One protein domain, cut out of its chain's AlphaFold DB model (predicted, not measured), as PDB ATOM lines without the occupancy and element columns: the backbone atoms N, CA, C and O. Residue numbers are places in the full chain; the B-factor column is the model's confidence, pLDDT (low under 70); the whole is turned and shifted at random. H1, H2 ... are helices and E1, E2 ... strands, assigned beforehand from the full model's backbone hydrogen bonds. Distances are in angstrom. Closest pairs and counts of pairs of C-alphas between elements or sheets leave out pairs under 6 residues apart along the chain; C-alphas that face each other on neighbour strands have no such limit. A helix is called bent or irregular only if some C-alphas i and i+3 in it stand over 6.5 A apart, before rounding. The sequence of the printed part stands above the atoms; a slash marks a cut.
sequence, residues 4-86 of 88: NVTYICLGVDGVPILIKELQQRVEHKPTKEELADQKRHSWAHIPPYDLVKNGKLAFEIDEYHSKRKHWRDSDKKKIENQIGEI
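Overview. This is residues 4 to 86 of the 88 residues of an uncharacterized protein of Peptococcaceae bacterium BRH_c23 (UniProt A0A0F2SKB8). Look for a long, strongly twisted ribbon of two antiparallel strands, E2 and E3, with the small helix H1 in a loop beyond one end. Towards the other end E1 lines the beginning of E2, the short E4 lines the last part of E3, H2 lies over E4, and residues 9 to 14 stick out. The printed part has 83 residues with four named strands and two named helices, in the order E1, E2, H1, E3, E4, H2; the sheet runs E1 - E2 - E3 - E4, all antiparallel, and the class is mixed, helices and strands. The whole is extended, with a radius of gyration of the C-alphas of 19.6 A and spans of 60 by 28 by 18 A.

Arrangement. Start at E1, residues 4 to 10, which forms a hairpin with E2, residues 13 to 27; find N 6 and O 17 at 3.0 A. H1, residues 32 to 40, is not on the sheet. E3, residues 49 to 61, is E2's antiparallel neighbour at 160 degrees, with N 50 and O 26 2.8 A apart, and it bends by 81 degrees at residue 55. E4, residues 70 to 72, forms a hairpin with E3, with N 59 and O 71 at 2.8 A. H2, residues 80 to 86, is on the sheet over E4, at a height over the sheet of 10.0 A; their closest C-alphas, those of Trp 71 and Gln 82, are 7.8 A apart. In H1 every O i to N i+4 pair is within hydrogen-bond range; in H2 1 of 3 is, beside 3 of 4 O i to N i+3 pairs. H2 is irregular: C-alphas 81 and 84 are 7.1 A apart.

Along the chain. Find C-alpha 4 at (206.528, 177.806, 195.657), where E1 begins its 19.3 A. E2 covers 44.2 A to C-alpha 27 at (210.116, 181.557, 221.809), H1 12.5 A, E3 29.1 A, E4 6.8 A, and H2 9.9 A to C-alpha 86 at (204.262, 159.915, 195.394).

Size, cuts and confidence. The two C-alphas farthest apart, those of Gly 11 and Arg 40, are 60.8 A apart. The printed part has no cut, and no link is long. Expect pLDDT under 70 at residues 4 to 14, 64 to 66 and 84 to 86.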
ATOM      1  N   ASN A   4     205.972 178.257 196.926       62.22
ATOM      2  CA  ASN A   4     206.528 177.806 195.657       62.22
ATOM      3  C   ASN A   4     205.662 176.654 195.139       62.22
ATOM      4  O   ASN A   4     205.844 175.495 195.520       62.22
ATOM      5  N   VAL A   5     204.694 176.992 194.293       63.16
ATOM      6  CA  VAL A   5     203.906 176.009 193.548       63.16
ATOM      7  C   VAL A   5     204.717 175.584 192.332       63.16
ATOM      8  O   VAL A   5     205.193 176.422 191.563       63.16
ATOM      9  N   THR A   6     204.897 174.280 192.164       66.38
ATOM     10  CA  THR A   6     205.542 173.706 190.983       66.38
ATOM     11  C   THR A   6     204.672 172.582 190.426       66.38
ATOM     12  O   THR A   6     203.687 172.185 191.038       66.38
ATOM     13  N   TYR A   7     204.979 172.097 189.232       64.62
ATOM     14  CA  TYR A   7     204.193 171.055 188.578       64.62
ATOM     15  C   TYR A   7     205.104 169.870 188.291       64.62
ATOM     16  O   TYR A   7     206.200 170.053 187.759       64.62
ATOM     17  N   ILE A   8     204.656 168.663 188.639       67.94
ATOM     18  CA  ILE A   8     205.288 167.433 188.154       67.94
ATOM     19  C   ILE A   8     204.466 166.956 186.961       67.94
ATOM     20  O   ILE A   8     203.274 166.682 187.087       67.94
ATOM     21  N   CYS A   9     205.114 166.872 185.801       62.00
ATOM     22  CA  CYS A   9     204.515 166.335 184.585       62.00
ATOM     23  C   CYS A   9     204.919 164.867 184.425       62.00
ATOM     24  O   CYS A   9     206.110 164.563 184.328       62.00
ATOM     25  N   LEU A  10     203.937 163.967 184.368       63.69
ATOM     26  CA  LEU A  10     204.134 162.553 184.048       63.69
ATOM     27  C   LEU A  10     203.503 162.298 182.671       63.69
ATOM     28  O   LEU A  10     202.339 161.937 182.550       63.69
ATOM     29  N   GLY A  11     204.272 162.526 181.604       68.38
ATOM     30  CA  GLY A  11     203.762 162.427 180.232       68.38
ATOM     31  C   GLY A  11     202.981 163.674 179.803       68.38
ATOM     32  O   GLY A  11     203.529 164.773 179.840       68.38
ATOM     33  N   VAL A  12     201.738 163.498 179.337       63.16
ATOM     34  CA  VAL A  12     200.856 164.600 178.887       63.16
ATOM     35  C   VAL A  12     200.027 165.216 180.014       63.16
ATOM     36  O   VAL A  12     199.521 166.324 179.851       63.16
ATOM     37  N   ASP A  13     199.936 164.531 181.154       66.56
ATOM     38  CA  ASP A  13     199.209 164.991 182.329       66.56
ATOM     39  C   ASP A  13     200.182 165.610 183.344       66.56
ATOM     40  O   ASP A  13     201.270 165.090 183.620       66.56
ATOM     41  N   GLY A  14     199.800 166.770 183.877       69.25
ATOM     42  CA  GLY A  14     200.562 167.507 184.878       69.25
ATOM     43  C   GLY A  14     199.748 167.674 186.146       69.25
ATOM     44  O   GLY A  14     198.613 168.147 186.092       69.25
ATOM     45  N   VAL A  15     200.340 167.322 187.285       73.38
ATOM     46  CA  VAL A  15     199.694 167.466 188.590       73.38
ATOM     47  C   VAL A  15     200.334 168.638 189.340       73.38
ATOM     48  O   VAL A  15     201.568 168.685 189.465       73.38
ATOM     49  N   PRO A  16     199.536 169.610 189.827       73.50
ATOM     50  CA  PRO A  16     200.047 170.684 190.664       73.50
ATOM     51  C   PRO A  16     200.537 170.114 191.991       73.50
ATOM     52  O   PRO A  16     199.813 169.410 192.701       73.50
ATOM     53  N   ILE A  17     201.773 170.460 192.337       76.06
ATOM     54  CA  ILE A  17     202.363 170.110 193.618       76.06
ATOM     55  C   ILE A  17     202.803 171.369 194.359       76.06
ATOM     56  O   ILE A  17     203.292 172.351 193.793       76.06
ATOM     57  N   LEU A  18     202.660 171.329 195.671       80.44
ATOM     58  CA  LEU A  18     203.135 172.369 196.561       80.44
ATOM     59  C   LEU A  18     204.292 171.814 197.383       80.44
ATOM     60  O   LEU A  18     204.124 170.859 198.142       80.44
ATOM     61  N   ILE A  19     205.458 172.448 197.263       80.38
ATOM     62  CA  ILE A  19     206.615 172.157 198.110       80.38
ATOM     63  C   ILE A  19     206.870 173.372 198.988       80.38
ATOM     64  O   ILE A  19     207.164 174.464 198.497       80.38
ATOM     65  N   LYS A  20     206.789 173.179 200.303       83.50
ATOM     66  CA  LYS A  20     207.041 174.242 201.276       83.50
ATOM     67  C   LYS A  20     207.978 173.783 202.375       83.50
ATOM     68  O   LYS A  20     207.891 172.664 202.873       83.50
ATOM     69  N   GLU A  21     208.857 174.680 202.795       83.44
ATOM     70  CA  GLU A  21     209.649 174.463 203.997       83.44
ATOM     71  C   GLU A  21     208.798 174.744 205.237       83.44
ATOM     72  O   GLU A  21     208.206 175.822 205.377       83.44
ATOM     73  N   LEU A  22     208.760 173.772 206.143       83.50
ATOM     74  CA  LEU A  22     208.083 173.887 207.417       83.50
ATOM     75  C   LEU A  22     208.756 174.947 208.292       83.50
ATOM     76  O   LEU A  22     209.958 175.217 208.251       83.50
ATOM     77  N   GLN A  23     207.928 175.556 209.127       85.44
ATOM     78  CA  GLN A  23     208.366 176.523 210.113       85.44
ATOM     79  C   GLN A  23     208.161 175.957 211.502       85.44
ATOM     80  O   GLN A  23     207.222 175.202 211.760       85.44
ATOM     81  N   GLN A  24     209.059 176.335 212.397       85.69
ATOM     82  CA  GLN A  24     208.931 176.080 213.818       85.69
ATOM     83  C   GLN A  24     208.712 177.397 214.549       85.69
ATOM     84  O   GLN A  24     209.287 178.426 214.194       85.69
ATOM     85  N   ARG A  25     207.858 177.342 215.570       85.75
ATOM     86  CA  ARG A  25     207.651 178.445 216.505       85.75
ATOM     87  C   ARG A  25     208.761 178.369 217.541       85.75
ATOM     88  O   ARG A  25     208.834 177.387 218.275       85.75
ATOM     89  N   VAL A  26     209.618 179.376 217.564       85.81
ATOM     90  CA  VAL A  26     210.643 179.561 218.593       85.81
ATOM     91  C   VAL A  26     210.151 180.648 219.537       85.81
ATOM     92  O   VAL A  26     209.482 181.577 219.096       85.81
ATOM     93  N   GLU A  27     210.426 180.510 220.832       86.50
ATOM     94  CA  GLU A  27     210.116 181.557 221.809       86.50
ATOM     95  C   GLU A  27     210.763 182.876 221.374       86.50
ATOM     96  O   GLU A  27     211.984 182.946 221.200       86.50
ATOM     97  N   HIS A  28     209.929 183.896 221.166       87.50
ATOM     98  CA  HIS A  28     210.404 185.209 220.766       87.50
ATOM     99  C   HIS A  28     211.062 185.898 221.960       87.50
ATOM    100  O   HIS A  28     210.494 185.960 223.054       87.50
ATOM    101  N   LYS A  29     212.266 186.434 221.747       85.75
ATOM    102  CA  LYS A  29     212.968 187.236 222.752       85.75
ATOM    103  C   LYS A  29     212.781 188.714 222.413       85.75
ATOM    104  O   LYS A  29     213.498 189.196 221.538       85.75
ATOM    105  N   PRO A  30     211.869 189.422 223.107       81.31
ATOM    106  CA  PRO A  30     211.567 190.810 222.797       81.31
ATOM    107  C   PRO A  30     212.809 191.683 222.918       81.31
ATOM    108  O   PRO A  30     213.547 191.626 223.910       81.31
ATOM    109  N   THR A  31     213.030 192.517 221.909       86.69
ATOM    110  CA  THR A  31     214.120 193.491 221.918       86.69
ATOM    111  C   THR A  31     213.805 194.662 222.855       86.69
ATOM    112  O   THR A  31     212.660 194.926 223.228       86.69
ATOM    113  N   LYS A  32     214.840 195.410 223.261       85.44
ATOM    114  CA  LYS A  32     214.663 196.598 224.121       85.44
ATOM    115  C   LYS A  32     213.794 197.672 223.455       85.44
ATOM    116  O   LYS A  32     213.132 198.426 224.163       85.44
ATOM    117  N   GLU A  33     213.812 197.732 222.128       84.19
ATOM    118  CA  GLU A  33     213.020 198.661 221.321       84.19
ATOM    119  C   GLU A  33     211.542 198.273 221.333       84.19
ATOM    120  O   GLU A  33     210.707 199.112 221.653       84.19
ATOM    121  N   GLU A  34     211.222 196.992 221.134       81.44
ATOM    122  CA  GLU A  34     209.846 196.479 221.211       81.44
ATOM    123  C   GLU A  34     209.243 196.644 222.612       81.44
ATOM    124  O   GLU A  34     208.086 197.033 222.759       81.44
ATOM    125  N   LEU A  35     210.037 196.434 223.666       84.94
ATOM    126  CA  LEU A  35     209.603 196.687 225.046       84.94
ATOM    127  C   LEU A  35     209.364 198.177 225.325       84.94
ATOM    128  O   LEU A  35     208.495 198.525 226.127       84.94
ATOM    129  N   ALA A  36     210.152 199.065 224.718       84.38
ATOM    130  CA  ALA A  36     209.951 200.505 224.836       84.38
ATOM    131  C   ALA A  36     208.712 200.961 224.053       84.38
ATOM    132  O   ALA A  36     207.970 201.812 224.544       84.38
ATOM    133  N   ASP A  37     208.471 200.367 222.886       84.62
ATOM    134  CA  ASP A  37     207.310 200.624 222.040       84.62
ATOM    135  C   ASP A  37     206.010 200.166 222.715       84.62
ATOM    136  O   ASP A  37     205.080 200.954 222.870       84.62
ATOM    137  N   GLN A  38     206.004 198.961 223.294       84.88
ATOM    138  CA  GLN A  38     204.882 198.442 224.082       84.88
ATOM    139  C   GLN A  38     204.541 199.313 225.300       84.88
ATOM    140  O   GLN A  38     203.376 199.439 225.674       84.88
ATOM    141  N   LYS A  39     205.538 199.956 225.920       83.62
ATOM    142  CA  LYS A  39     205.297 200.915 227.014       83.62
ATOM    143  C   LYS A  39     204.725 202.245 226.527       83.62
ATOM    144  O   LYS A  39     204.051 202.923 227.297       83.62
ATOM    145  N   ARG A  40     205.034 202.649 225.293       87.56
ATOM    146  CA  ARG A  40     204.586 203.918 224.693       87.56
ATOM    147  C   ARG A  40     203.216 203.796 224.037       87.56
ATOM    148  O   ARG A  40     202.466 204.769 224.015       87.56
ATOM    149  N   HIS A  41     202.886 202.615 223.529       84.75
ATOM    150  CA  HIS A  41     201.691 202.367 222.743       84.75
ATOM    151  C   HIS A  41     200.913 201.181 223.308       84.75
ATOM    152  O   HIS A  41     201.305 200.030 223.162       84.75
ATOM    153  N   SER A  42     199.747 201.455 223.897       79.00
ATOM    154  CA  SER A  42     198.874 200.424 224.483       79.00
ATOM    155  C   SER A  42     198.344 199.399 223.468       79.00
ATOM    156  O   SER A  42     197.805 198.370 223.863       79.00
ATOM    157  N   TRP A  43     198.461 199.686 222.168       84.25
ATOM    158  CA  TRP A  43     198.086 198.800 221.062       84.25
ATOM    159  C   TRP A  43     199.264 197.985 220.506       84.25
ATOM    160  O   TRP A  43     199.044 197.116 219.662       84.25
ATOM    161  N   ALA A  44     200.501 198.242 220.945       83.69
ATOM    162  CA  ALA A  44     201.667 197.524 220.449       83.69
ATOM    163  C   ALA A  44     201.703 196.094 221.015       83.69
ATOM    164  O   ALA A  44     201.825 195.855 222.221       83.69
ATOM    165  N   HIS A  45     201.568 195.123 220.111       85.00
ATOM    166  CA  HIS A  45     201.587 193.700 220.417       85.00
ATOM    167  C   HIS A  45     202.923 193.097 220.001       85.00
ATOM    168  O   HIS A  45     203.286 193.142 218.827       85.00
ATOM    169  N   ILE A  46     203.616 192.487 220.960       84.19
ATOM    170  CA  ILE A  46     204.814 191.708 220.675       84.19
ATOM    171  C   ILE A  46     204.381 190.254 220.471       84.19
ATOM    172  O   ILE A  46     203.795 189.667 221.392       84.19
ATOM    173  N   PRO A  47     204.632 189.662 219.293       85.50
ATOM    174  CA  PRO A  47     204.291 188.274 219.050       85.50
ATOM    175  C   PRO A  47     205.075 187.362 220.012       85.50
ATOM    176  O   PRO A  47     206.278 187.526 220.178       85.50
ATOM    177  N   PRO A  48     204.430 186.358 220.632       85.00
ATOM    178  CA  PRO A  48     205.106 185.480 221.590       85.00
ATOM    179  C   PRO A  48     206.081 184.487 220.940       85.00
ATOM    180  O   PRO A  48     206.837 183.816 221.640       85.00
ATOM    181  N   TYR A  49     206.054 184.353 219.610       85.31
ATOM    182  CA  TYR A  49     206.877 183.387 218.891       85.31
ATOM    183  C   TYR A  49     207.411 183.953 217.584       85.31
ATOM    184  O   TYR A  49     206.657 184.554 216.816       85.31
ATOM    185  N   ASP A  50     208.665 183.624 217.295       84.62
ATOM    186  CA  ASP A  50     209.280 183.797 215.988       84.62
ATOM    187  C   ASP A  50     209.065 182.545 215.137       84.62
ATOM    188  O   ASP A  50     209.199 181.409 215.601       84.62
ATOM    189  N   LEU A  51     208.738 182.743 213.859       83.00
ATOM    190  CA  LEU A  51     208.630 181.656 212.888       83.00
ATOM    191  C   LEU A  51     209.971 181.461 212.186       83.00
ATOM    192  O   LEU A  51     210.299 182.170 211.236       83.00
ATOM    193  N   VAL A  52     210.721 180.452 212.620       84.69
ATOM    194  CA  VAL A  52     212.025 180.117 212.041       84.69
ATOM    195  C   VAL A  52     211.875 178.944 211.075       84.69
ATOM    196  O   VAL A  52     211.126 177.997 211.326       84.69
ATOM    197  N   LYS A  53     212.581 179.007 209.946       82.19
ATOM    198  CA  LYS A  53     212.712 177.898 208.997       82.19
ATOM    199  C   LYS A  53     213.391 176.709 209.685       82.19
ATOM    200  O   LYS A  53     214.402 176.886 210.359       82.19
ATOM    201  N   ASN A  54     212.791 175.521 209.613       82.12
ATOM    202  CA  ASN A  54     213.253 174.363 210.388       82.12
ATOM    203  C   ASN A  54     214.006 173.310 209.555       82.12
ATOM    204  O   ASN A  54     214.342 172.255 210.095       82.12
ATOM    205  N   GLY A  55     214.245 173.564 208.262       80.81
ATOM    206  CA  GLY A  55     214.929 172.639 207.358       80.81
ATOM    207  C   GLY A  55     214.148 171.364 207.027       80.81
ATOM    208  O   GLY A  55     214.702 170.463 206.406       80.81
ATOM    209  N   LYS A  56     212.886 171.243 207.462       84.31
ATOM    210  CA  LYS A  56     211.999 170.118 207.140       84.31
ATOM    211  C   LYS A  56     211.080 170.538 206.002       84.31
ATOM    212  O   LYS A  56     210.458 171.595 206.071       84.31
ATOM    213  N   LEU A  57     210.954 169.712 204.974       84.00
ATOM    214  CA  LEU A  57     210.065 169.983 203.853       84.00
ATOM    215  C   LEU A  57     208.677 169.379 204.096       84.00
ATOM    216  O   LEU A  57     208.497 168.416 204.848       84.00
ATOM    217  N   ALA A  58     207.680 169.975 203.460       84.19
ATOM    218  CA  ALA A  58     206.340 169.450 203.295       84.19
ATOM    219  C   ALA A  58     205.987 169.474 201.810       84.19
ATOM    220  O   ALA A  58     206.294 170.430 201.100       84.19
ATOM    221  N   PHE A  59     205.359 168.394 201.372       81.94
ATOM    222  CA  PHE A  59     204.960 168.149 200.003       81.94
ATOM    223  C   PHE A  59     203.463 167.861 199.982       81.94
ATOM    224  O   PHE A  59     202.973 167.027 200.752       81.94
ATOM    225  N   GLU A  60     202.739 168.556 199.118       83.19
ATOM    226  CA  GLU A  60     201.294 168.427 198.990       83.19
ATOM    227  C   GLU A  60     200.901 168.308 197.516       83.19
ATOM    228  O   GLU A  60     201.455 169.005 196.671       83.19
ATOM    229  N   ILE A  61     199.954 167.420 197.216       79.94
ATOM    230  CA  ILE A  61     199.343 167.277 195.889       79.94
ATOM    231  C   ILE A  61     197.905 167.762 195.982       79.94
ATOM    232  O   ILE A  61     197.135 167.263 196.808       79.94
ATOM    233  N   ASP A  62     197.539 168.694 195.107       71.81
ATOM    234  CA  ASP A  62     196.158 169.148 194.971       71.81
ATOM    235  C   ASP A  62     195.469 168.416 193.817       71.81
ATOM    236  O   ASP A  62     195.239 168.955 192.736       71.81
ATOM    237  N   GLU A  63     195.185 167.132 194.033       71.06
ATOM    238  CA  GLU A  63     194.446 166.314 193.078       71.06
ATOM    239  C   GLU A  63     193.299 165.585 193.775       71.06
ATOM    240  O   GLU A  63     193.422 165.067 194.889       71.06
ATOM    241  N   TYR A  64     192.124 165.585 193.143       61.56
ATOM    242  CA  TYR A  64     190.886 165.115 193.760       61.56
ATOM    243  C   TYR A  64     190.922 163.612 194.089       61.56
ATOM    244  O   TYR A  64     190.479 163.225 195.172       61.56
ATOM    245  N   HIS A  65     191.512 162.794 193.210       66.06
ATOM    246  CA  HIS A  65     191.459 161.328 193.265       66.06
ATOM    247  C   HIS A  65     192.594 160.656 194.058       66.06
ATOM    248  O   HIS A  65     192.556 159.442 194.267       66.06
ATOM    249  N   SER A  66     193.590 161.404 194.535       66.00
ATOM    250  CA  SER A  66     194.744 160.814 195.222       66.00
ATOM    251  C   SER A  66     194.372 160.375 196.645       66.00
ATOM    252  O   SER A  66     193.869 161.162 197.451       66.00
ATOM    253  N   LYS A  67     194.654 159.106 196.984       70.00
ATOM    254  CA  LYS A  67     194.379 158.519 198.317       70.00
ATOM    255  C   LYS A  67     195.122 159.229 199.448       70.00
ATOM    256  O   LYS A  67     194.668 159.238 200.590       70.00
ATOM    257  N   ARG A  68     196.283 159.796 199.134       75.19
ATOM    258  CA  ARG A  68     197.111 160.577 200.044       75.19
ATOM    259  C   ARG A  68     197.544 161.841 199.321       75.19
ATOM    260  O   ARG A  68     197.905 161.770 198.155       75.19
ATOM    261  N   LYS A  69     197.473 162.972 200.021       77.81
ATOM    262  CA  LYS A  69     197.722 164.309 199.458       77.81
ATOM    263  C   LYS A  69     198.803 165.090 200.195       77.81
ATOM    264  O   LYS A  69     199.194 166.151 199.739       77.81
ATOM    265  N   HIS A  70     199.284 164.577 201.329       83.44
ATOM    266  CA  HIS A  70     200.232 165.280 202.189       83.44
ATOM    267  C   HIS A  70     201.350 164.351 202.671       83.44
ATOM    268  O   HIS A  70     201.109 163.277 203.248       83.44
ATOM    269  N   TRP A  71     202.580 164.820 202.491       85.38
ATOM    270  CA  TRP A  71     203.816 164.204 202.946       85.38
ATOM    271  C   TRP A  71     204.665 165.273 203.631       85.38
ATOM    272  O   TRP A  71     204.640 166.449 203.279       85.38
ATOM    273  N   ARG A  72     205.381 164.884 204.681       84.69
ATOM    274  CA  ARG A  72     206.190 165.808 205.479       84.69
ATOM    275  C   ARG A  72     207.410 165.103 206.012       84.69
ATOM    276  O   ARG A  72     207.336 163.931 206.391       84.69
ATOM    277  N   ASP A  73     208.488 165.855 206.129       84.31
ATOM    278  CA  ASP A  73     209.658 165.393 206.839       84.31
ATOM    279  C   ASP A  73     209.345 165.215 208.327       84.31
ATOM    280  O   ASP A  73     208.707 166.036 208.999       84.31
ATOM    281  N   SER A  74     209.836 164.105 208.849       80.81
ATOM    282  CA  SER A  74     209.838 163.763 210.262       80.81
ATOM    283  C   SER A  74     211.182 163.142 210.620       80.81
ATOM    284  O   SER A  74     211.931 162.705 209.747       80.81
ATOM    285  N   ASP A  75     211.483 163.054 211.911       78.00
ATOM    286  CA  ASP A  75     212.761 162.500 212.375       78.00
ATOM    287  C   ASP A  75     212.901 161.000 212.056       78.00
ATOM    288  O   ASP A  75     214.004 160.470 212.020       78.00
ATOM    289  N   LYS A  76     211.782 160.319 211.769       81.38
ATOM    290  CA  LYS A  76     211.738 158.893 211.410       81.38
ATOM    291  C   LYS A  76     211.552 158.634 209.915       81.38
ATOM    292  O   LYS A  76     211.828 157.532 209.455       81.38
ATOM    293  N   LYS A  77     211.020 159.601 209.166       80.50
ATOM    294  CA  LYS A  77     210.710 159.452 207.742       80.50
ATOM    295  C   LYS A  77     210.969 160.756 207.008       80.50
ATOM    296  O   LYS A  77     210.347 161.767 207.339       80.50
ATOM    297  N   LYS A  78     211.846 160.689 206.011       84.06
ATOM    298  CA  LYS A  78     212.141 161.778 205.083       84.06
ATOM    299  C   LYS A  78     211.225 161.712 203.864       84.06
ATOM    300  O   LYS A  78     210.845 160.609 203.468       84.06
ATOM    301  N   ILE A  79     210.896 162.863 203.281       80.31
ATOM    302  CA  ILE A  79     210.114 162.951 202.037       80.31
ATOM    303  C   ILE A  79     210.826 162.215 200.906       80.31
ATOM    304  O   ILE A  79     210.173 161.500 200.158       80.31
ATOM    305  N   GLU A  80     212.155 162.310 200.832       78.50
ATOM    306  CA  GLU A  80     212.982 161.624 199.828       78.50
ATOM    307  C   GLU A  80     212.709 160.112 199.780       78.50
ATOM    308  O   GLU A  80     212.565 159.527 198.710       78.50
ATOM    309  N   ASN A  81     212.518 159.491 200.947       81.12
ATOM    310  CA  ASN A  81     212.215 158.063 201.066       81.12
ATOM    311  C   ASN A  81     210.755 157.719 200.726       81.12
ATOM    312  O   ASN A  81     210.411 156.546 200.627       81.12
ATOM    313  N   GLN A  82     209.890 158.726 200.595       75.31
ATOM    314  CA  GLN A  82     208.472 158.595 200.245       75.31
ATOM    315  C   GLN A  82     208.209 158.962 198.779       75.31
ATOM    316  O   GLN A  82     207.085 158.789 198.321       75.31
ATOM    317  N   ILE A  83     209.223 159.410 198.026       72.25
ATOM    318  CA  ILE A  83     209.091 159.772 196.605       72.25
ATOM    319  C   ILE A  83     208.493 158.619 195.785       72.25
ATOM    320  O   ILE A  83     207.632 158.851 194.943       72.25
ATOM    321  N   GLY A  84     208.861 157.369 196.081       67.31
ATOM    322  CA  GLY A  84     208.277 156.201 195.412       67.31
ATOM    323  C   GLY A  84     206.776 156.005 195.668       67.31
ATOM    324  O   GLY A  84     206.093 155.451 194.818       67.31
ATOM    325  N   GLU A  85     206.243 156.478 196.800       67.94
ATOM    326  CA  GLU A  85     204.795 156.476 197.078       67.94
ATOM    327  C   GLU A  85     204.066 157.643 196.391       67.94
ATOM    328  O   GLU A  85     202.846 157.605 196.256       67.94
ATOM    329  N   ILE A  86     204.799 158.694 196.010       65.50
ATOM    330  CA  ILE A  86     204.262 159.915 195.394       65.50
ATOM    331  C   ILE A  86     204.084 159.743 193.873       65.50
ATOM    332  O   ILE A  86     203.213 160.384 193.299       65.50
TER     333      ILE A  86